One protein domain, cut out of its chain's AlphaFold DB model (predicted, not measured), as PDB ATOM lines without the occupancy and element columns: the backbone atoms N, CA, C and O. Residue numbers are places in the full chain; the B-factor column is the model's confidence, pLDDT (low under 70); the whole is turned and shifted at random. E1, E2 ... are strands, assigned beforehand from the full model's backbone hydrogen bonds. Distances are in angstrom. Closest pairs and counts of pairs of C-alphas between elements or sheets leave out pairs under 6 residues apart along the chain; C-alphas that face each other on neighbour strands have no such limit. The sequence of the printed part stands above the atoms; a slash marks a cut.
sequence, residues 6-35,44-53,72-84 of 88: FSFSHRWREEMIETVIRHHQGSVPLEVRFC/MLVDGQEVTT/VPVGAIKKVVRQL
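Overview. This is residues 6 to 35, 44 to 53 and 72 to 84 of the 88 residues of an uncharacterized protein of Candidatus Poribacteria bacterium (UniProt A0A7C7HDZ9). One strongly twisted antiparallel sheet, with three long strands side by side, E1, E2 and E6, continues past E6 into a small hairpin of short strands, E4 and E5, while E3 lies off one face of the sheet as a separate strand. E1, E2 and E6 run along the longest axis. The printed part has 53 residues with six named strands, E1 to E6 along the chain, and no named helix; the class is all strand, and the sheet's order is E1, E2, E6, E4, E5. The whole is elongated, with spans of 36 by 21 by 18 A, and only just compact, close to loose, with a radius of gyration of the C-alphas of 11.6 A.

Arrangement. E1, residues 6 to 13, and E2, residues 16 to 25, form a hairpin, antiparallel at 164 degrees between their directions; N 11 and O 18 are 2.8 A apart, within hydrogen-bond range. E3, residues 30 to 35, follows E2 by a tight link but is apart from E2 and pairs with no named strand. E4, residues 44 to 46, and E5, residues 49 to 52, form a second hairpin, antiparallel at 132 degrees, with N 46 and O 49 within hydrogen-bond range at 2.8 A. E6, residues 77 to 83, is the antiparallel neighbour of E2 at 165 degrees, with N 19 and O 80 at 2.8 A, within hydrogen-bond range. The C-alphas of Arg 22 and Ile 77, which face each other, are 4.5 A apart. E6 is also the antiparallel neighbour of E4 at 161 degrees, with N 81 and O 45 at 2.8 A, within hydrogen-bond range. E1 and E5 are the edge strands. From edge to edge the strands' lines turn by 98 degrees.

Along the chain. E1 begins at C-alpha 6, (131.564, 124.237, 88.411), and is 22.9 A long from first to last C-alpha. E2, the longest strand with 10 residues, measures 28.6 A. E3 measures 15.8 A and begins at C-alpha 30, (133.554, 123.191, 78.211). E4 and E5 are short, with three and four residues. E6 measures 19.4 A and ends at C-alpha 83, (145.406, 143.684, 86.924).

Size, cuts and confidence. The two C-alphas farthest apart are those of Glu 14 and Ser 27, at 37.2 A. Residues 36 to 43 are not printed, and C-alphas 35 and 44 across this cut are 11.0 A apart. Residues 54 to 71 are not printed either, with 17.0 A between C-alphas 53 and 72. Of the links that are printed whole, E1 to E2, E2 to E3 and E4 to E5 are tight. The mean pLDDT of the printed part is 94.0, and no printed residue is under 70.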
ATOM      1  N   PHE A   6     130.511 123.236  88.279       95.25
ATOM      2  CA  PHE A   6     131.564 124.237  88.411       95.25
ATOM      3  C   PHE A   6     131.516 124.915  89.775       95.25
ATOM      4  O   PHE A   6     130.454 125.079  90.367       95.25
ATOM      5  N   SER A   7     132.674 125.374  90.240       96.38
ATOM      6  CA  SER A   7     132.751 126.393  91.287       96.38
ATOM      7  C   SER A   7     133.622 127.544  90.821       96.38
ATOM      8  O   SER A   7     134.642 127.321  90.164       96.38
ATOM      9  N   PHE A   8     133.266 128.750  91.236       94.38
ATOM     10  CA  PHE A   8     134.046 129.954  91.009       94.38
ATOM     11  C   PHE A   8     134.317 130.655  92.339       94.38
ATOM     12  O   PHE A   8     133.496 130.621  93.255       94.38
ATOM     13  N   SER A   9     135.483 131.280  92.454       95.19
ATOM     14  CA  SER A   9     135.822 132.136  93.590       95.19
ATOM     15  C   SER A   9     136.631 133.331  93.121       95.19
ATOM     16  O   SER A   9     137.505 133.169  92.268       95.19
ATOM     17  N   HIS A  10     136.385 134.489  93.721       93.00
ATOM     18  CA  HIS A  10     137.107 135.724  93.438       93.00
ATOM     19  C   HIS A  10     137.942 136.121  94.651       93.00
ATOM     20  O   HIS A  10     137.499 135.986  95.793       93.00
ATOM     21  N   ARG A  11     139.157 136.602  94.408       94.12
ATOM     22  CA  ARG A  11     140.070 137.090  95.437       94.12
ATOM     23  C   ARG A  11     140.643 138.417  94.992       94.12
ATOM     24  O   ARG A  11     141.327 138.487  93.976       94.12
ATOM     25  N   TRP A  12     140.382 139.444  95.783       92.62
ATOM     26  CA  TRP A  12     141.093 140.706  95.672       92.62
ATOM     27  C   TRP A  12     142.453 140.572  96.356       92.62
ATOM     28  O   TRP A  12     142.533 140.063  97.477       92.62
ATOM     29  N   ARG A  13     143.518 141.019  95.695       86.62
ATOM     30  CA  ARG A  13     144.868 141.110  96.259       86.62
ATOM     31  C   ARG A  13     145.516 142.375  95.737       86.62
ATOM     32  O   ARG A  13     145.861 142.408  94.568       86.62
ATOM     33  N   GLU A  14     145.675 143.377  96.597       86.00
ATOM     34  CA  GLU A  14     146.356 144.634  96.254       86.00
ATOM     35  C   GLU A  14     145.835 145.218  94.927       86.00
ATOM     36  O   GLU A  14     144.688 145.665  94.872       86.00
ATOM     37  N   GLU A  15     146.645 145.142  93.873       90.19
ATOM     38  CA  GLU A  15     146.393 145.657  92.528       90.19
ATOM     39  C   GLU A  15     145.857 144.587  91.559       90.19
ATOM     40  O   GLU A  15     145.973 144.723  90.350       90.19
ATOM     41  N   MET A  16     145.267 143.493  92.044       92.31
ATOM     42  CA  MET A  16     144.699 142.460  91.174       92.31
ATOM     43  C   MET A  16     143.428 141.809  91.720       92.31
ATOM     44  O   MET A  16     143.239 141.621  92.925       92.31
ATOM     45  N   ILE A  17     142.574 141.379  90.792       93.69
ATOM     46  CA  ILE A  17     141.441 140.490  91.053       93.69
ATOM     47  C   ILE A  17     141.738 139.144  90.390       93.69
ATOM     48  O   ILE A  17     141.805 139.041  89.166       93.69
ATOM     49  N   GLU A  18     141.892 138.099  91.201       95.56
ATOM     50  CA  GLU A  18     142.016 136.711  90.751       95.56
ATOM     51  C   GLU A  18     140.643 136.034  90.782       95.56
ATOM     52  O   GLU A  18     139.987 135.980  91.820       95.56
ATOM     53  N   THR A  19     140.231 135.461  89.658       95.44
ATOM     54  CA  THR A  19     139.091 134.552  89.562       95.44
ATOM     55  C   THR A  19     139.591 133.138  89.320       95.44
ATOM     56  O   THR A  19     140.293 132.872  88.348       95.44
ATOM     57  N   VAL A  20     139.200 132.209  90.186       96.00
ATOM     58  CA  VAL A  20     139.511 130.784  90.057       96.00
ATOM     59  C   VAL A  20     138.248 130.048  89.643       96.00
ATOM     60  O   VAL A  20     137.254 130.089  90.365       96.00
ATOM     61  N   ILE A  21     138.298 129.361  88.507       95.88
ATOM     62  CA  ILE A  21     137.210 128.549  87.960       95.88
ATOM     63  C   ILE A  21     137.641 127.087  88.032       95.88
ATOM     64  O   ILE A  21     138.687 126.725  87.499       95.88
ATOM     65  N   ARG A  22     136.845 126.233  88.675       96.56
ATOM     66  CA  ARG A  22     137.099 124.789  88.767       96.56
ATOM     67  C   ARG A  22     135.954 124.008  88.147       96.56
ATOM     68  O   ARG A  22     134.803 124.237  88.508       96.56
ATOM     69  N   HIS A  23     136.286 123.065  87.272       96.75
ATOM     70  CA  HIS A  23     135.343 122.118  86.683       96.75
ATOM     71  C   HIS A  23     135.457 120.792  87.438       96.75
ATOM     72  O   HIS A  23     136.446 120.076  87.297       96.75
ATOM     73  N   HIS A  24     134.486 120.486  88.294       95.94
ATOM     74  CA  HIS A  24     134.542 119.309  89.169       95.94
ATOM     75  C   HIS A  24     134.147 118.033  88.440       95.94
ATOM     76  O   HIS A  24     134.818 117.016  88.578       95.94
ATOM     77  N   GLN A  25     133.049 118.091  87.688       94.00
ATOM     78  CA  GLN A  25     132.429 116.935  87.045       94.00
ATOM     79  C   GLN A  25     131.835 117.341  85.700       94.00
ATOM     80  O   GLN A  25     131.345 118.461  85.562       94.00
ATOM     81  N   GLY A  26     131.889 116.426  84.735       90.81
ATOM     82  CA  GLY A  26     131.396 116.603  83.375       90.81
ATOM     83  C   GLY A  26     131.902 115.487  82.462       90.81
ATOM     84  O   GLY A  26     132.819 114.750  82.824       90.81
ATOM     85  N   SER A  27     131.316 115.356  81.273       89.75
ATOM     86  CA  SER A  27     131.725 114.336  80.294       89.75
ATOM     87  C   SER A  27     132.747 114.832  79.268       89.75
ATOM     88  O   SER A  27     133.426 114.023  78.642       89.75
ATOM     89  N   VAL A  28     132.872 116.152  79.095       92.81
ATOM     90  CA  VAL A  28     133.791 116.805  78.148       92.81
ATOM     91  C   VAL A  28     134.277 118.149  78.704       92.81
ATOM     92  O   VAL A  28     133.602 118.733  79.554       92.81
ATOM     93  N   PRO A  29     135.424 118.681  78.246       92.88
ATOM     94  CA  PRO A  29     135.774 120.081  78.471       92.88
ATOM     95  C   PRO A  29     134.665 121.016  77.976       92.88
ATOM     96  O   PRO A  29     134.031 120.735  76.960       92.88
ATOM     97  N   LEU A  30     134.463 122.140  78.666       92.06
ATOM     98  CA  LEU A  30     133.554 123.191  78.211       92.06
ATOM     99  C   LEU A  30     134.300 124.494  77.977       92.06
ATOM    100  O   LEU A  30     135.213 124.844  78.725       92.06
ATOM    101  N   GLU A  31     133.858 125.215  76.953       93.56
ATOM    102  CA  GLU A  31     134.205 126.613  76.760       93.56
ATOM    103  C   GLU A  31     133.305 127.478  77.652       93.56
ATOM    104  O   GLU A  31     132.077 127.410  77.586       93.56
ATOM    105  N   VAL A  32     133.928 128.269  78.520       90.94
ATOM    106  CA  VAL A  32     133.276 129.213  79.423       90.94
ATOM    107  C   VAL A  32     133.588 130.619  78.936       90.94
ATOM    108  O   VAL A  32     134.754 130.999  78.835       90.94
ATOM    109  N   ARG A  33     132.550 131.415  78.679       93.75
ATOM    110  CA  ARG A  33     132.701 132.849  78.431       93.75
ATOM    111  C   ARG A  33     132.827 133.576  79.766       93.75
ATOM    112  O   ARG A  33     131.879 133.605  80.548       93.75
ATOM    113  N   PHE A  34     133.990 134.162  80.013       92.88
ATOM    114  CA  PHE A  34     134.238 135.032  81.155       92.88
ATOM    115  C   PHE A  34     134.103 136.490  80.710       92.88
ATOM    116  O   PHE A  34     134.704 136.881  79.710       92.88
ATOM    117  N   CYS A  35     133.309 137.288  81.425       91.81
ATOM    118  CA  CYS A  35     133.041 138.679  81.072       91.81
ATOM    119  C   CYS A  35     133.060 139.605  82.289       91.81
ATOM    120  O   CYS A  35     132.574 139.264  83.369       91.81
ATOM    121  N   MET A  44     144.041 140.261  79.900       95.00
ATOM    122  CA  MET A  44     143.971 139.569  81.189       95.00
ATOM    123  C   MET A  44     144.989 138.430  81.206       95.00
ATOM    124  O   MET A  44     145.380 137.937  80.152       95.00
ATOM    125  N   LEU A  45     145.395 137.971  82.391       95.81
ATOM    126  CA  LEU A  45     146.220 136.768  82.500       95.81
ATOM    127  C   LEU A  45     145.324 135.540  82.675       95.81
ATOM    128  O   LEU A  45     144.513 135.501  83.598       95.81
ATOM    129  N   VAL A  46     145.504 134.513  81.849       96.50
ATOM    130  CA  VAL A  46     144.896 133.188  82.026       96.50
ATOM    131  C   VAL A  46     146.006 132.185  82.316       96.50
ATOM    132  O   VAL A  46     146.907 132.001  81.507       96.50
ATOM    133  N   ASP A  47     145.975 131.569  83.497       96.06
ATOM    134  CA  ASP A  47     147.034 130.680  84.002       96.06
ATOM    135  C   ASP A  47     148.451 131.293  83.904       96.06
ATOM    136  O   ASP A  47     149.440 130.596  83.686       96.06
ATOM    137  N   GLY A  48     148.547 132.615  84.080       94.88
ATOM    138  CA  GLY A  48     149.799 133.376  84.016       94.88
ATOM    139  C   GLY A  48     150.218 133.829  82.614       94.88
ATOM    140  O   GLY A  48     151.227 134.516  82.494       94.88
ATOM    141  N   GLN A  49     149.461 133.489  81.569       96.31
ATOM    142  CA  GLN A  49     149.712 133.949  80.201       96.31
ATOM    143  C   GLN A  49     148.802 135.118  79.846       96.31
ATOM    144  O   GLN A  49     147.602 135.059  80.101       96.31
ATOM    145  N   GLU A  50     149.355 136.166  79.241       96.12
ATOM    146  CA  GLU A  50     148.554 137.285  78.753       96.12
ATOM    147  C   GLU A  50     147.684 136.862  77.567       96.12
ATOM    148  O   GLU A  50     148.151 136.235  76.615       96.12
ATOM    149  N   VAL A  51     146.401 137.203  77.646       95.88
ATOM    150  CA  VAL A  51     145.390 136.921  76.634       95.88
ATOM    151  C   VAL A  51     144.637 138.209  76.333       95.88
ATOM    152  O   VAL A  51     144.150 138.890  77.239       95.88
ATOM    153  N   THR A  52     144.523 138.531  75.047       95.25
ATOM    154  CA  THR A  52     143.721 139.656  74.564       95.25
ATOM    155  C   THR A  52     142.239 139.375  74.772       95.25
ATOM    156  O   THR A  52     141.743 138.296  74.436       95.25
ATOM    157  N   THR A  53     141.520 140.349  75.313       94.88
ATOM    158  CA  THR A  53     140.069 140.264  75.462       94.88
ATOM    159  C   THR A  53     139.384 140.831  74.223       94.88
ATOM    160  O   THR A  53     139.942 141.624  73.463       94.88
ATOM    161  N   VAL A  72     137.791 124.990  79.934       95.06
ATOM    162  CA  VAL A  72     138.029 124.412  81.262       95.06
ATOM    163  C   VAL A  72     137.881 122.884  81.180       95.06
ATOM    164  O   VAL A  72     136.756 122.369  81.158       95.06
ATOM    165  N   PRO A  73     138.993 122.124  81.117       96.00
ATOM    166  CA  PRO A  73     138.945 120.663  81.146       96.00
ATOM    167  C   PRO A  73     138.299 120.124  82.426       96.00
ATOM    168  O   PRO A  73     138.379 120.752  83.481       96.00
ATOM    169  N   VAL A  74     137.682 118.945  82.342       95.81
ATOM    170  CA  VAL A  74     137.113 118.258  83.515       95.81
ATOM    171  C   VAL A  74     138.230 117.963  84.521       95.81
ATOM    172  O   VAL A  74     139.302 117.497  84.146       95.81
ATOM    173  N   GLY A  75     137.995 118.259  85.799       95.50
ATOM    174  CA  GLY A  75     138.970 118.097  86.880       95.50
ATOM    175  C   GLY A  75     140.012 119.218  86.972       95.50
ATOM    176  O   GLY A  75     140.785 119.238  87.931       95.50
ATOM    177  N   ALA A  76     140.033 120.161  86.025       96.25
ATOM    178  CA  ALA A  76     141.019 121.233  85.981       96.25
ATOM    179  C   ALA A  76     140.549 122.521  86.672       96.25
ATOM    180  O   ALA A  76     139.369 122.732  86.978       96.25
ATOM    181  N   ILE A  77     141.524 123.400  86.895       96.06
ATOM    182  CA  ILE A  77     141.343 124.754  87.405       96.06
ATOM    183  C   ILE A  77     141.879 125.728  86.357       96.06
ATOM    184  O   ILE A  77     142.953 125.501  85.807       96.06
ATOM    185  N   LYS A  78     141.142 126.813  86.123       96.25
ATOM    186  CA  LYS A  78     141.580 127.974  85.351       96.25
ATOM    187  C   LYS A  78     141.637 129.197  86.248       96.25
ATOM    188  O   LYS A  78     140.696 129.455  87.001       96.25
ATOM    189  N   LYS A  79     142.741 129.935  86.181       96.56
ATOM    190  CA  LYS A  79     142.919 131.198  86.902       96.56
ATOM    191  C   LYS A  79     142.882 132.347  85.914       96.56
ATOM    192  O   LYS A  79     143.691 132.375  84.995       96.56
ATOM    193  N   VAL A  80     141.974 133.287  86.124       96.06
ATOM    194  CA  VAL A  80     141.882 134.532  85.362       96.06
ATOM    195  C   VAL A  80     142.271 135.665  86.289       96.06
ATOM    196  O   VAL A  80     141.639 135.847  87.327       96.06
ATOM    197  N   VAL A  81     143.307 136.415  85.944       95.25
ATOM    198  CA  VAL A  81     143.751 137.567  86.720       95.25
ATOM    199  C   VAL A  81     143.551 138.821  85.896       95.25
ATOM    200  O   VAL A  81     144.089 138.963  84.797       95.25
ATOM    201  N   ARG A  82     142.794 139.748  86.474       92.62
ATOM    202  CA  ARG A  82     142.738 141.133  86.034       92.62
ATOM    203  C   ARG A  82     143.699 141.936  86.901       92.62
ATOM    204  O   ARG A  82     143.542 141.948  88.122       92.62
ATOM    205  N   GLN A  83     144.637 142.630  86.267       91.12
ATOM    206  CA  GLN A  83     145.406 143.684  86.924       91.12
ATOM    207  C   GLN A  83     144.529 144.935  87.035       91.12
ATOM    208  O   GLN A  83     143.852 145.331  86.083       91.12
ATOM    209  N   LEU A  84     144.502 145.529  88.215       86.81
ATOM    210  CA  LEU A  84     143.897 146.817  88.479       86.81
ATOM    211  C   LEU A  84     144.959 147.853  88.149       86.81
ATOM    212  O   LEU A  84     145.947 147.989  88.860       86.81
TER     213      LEU A  84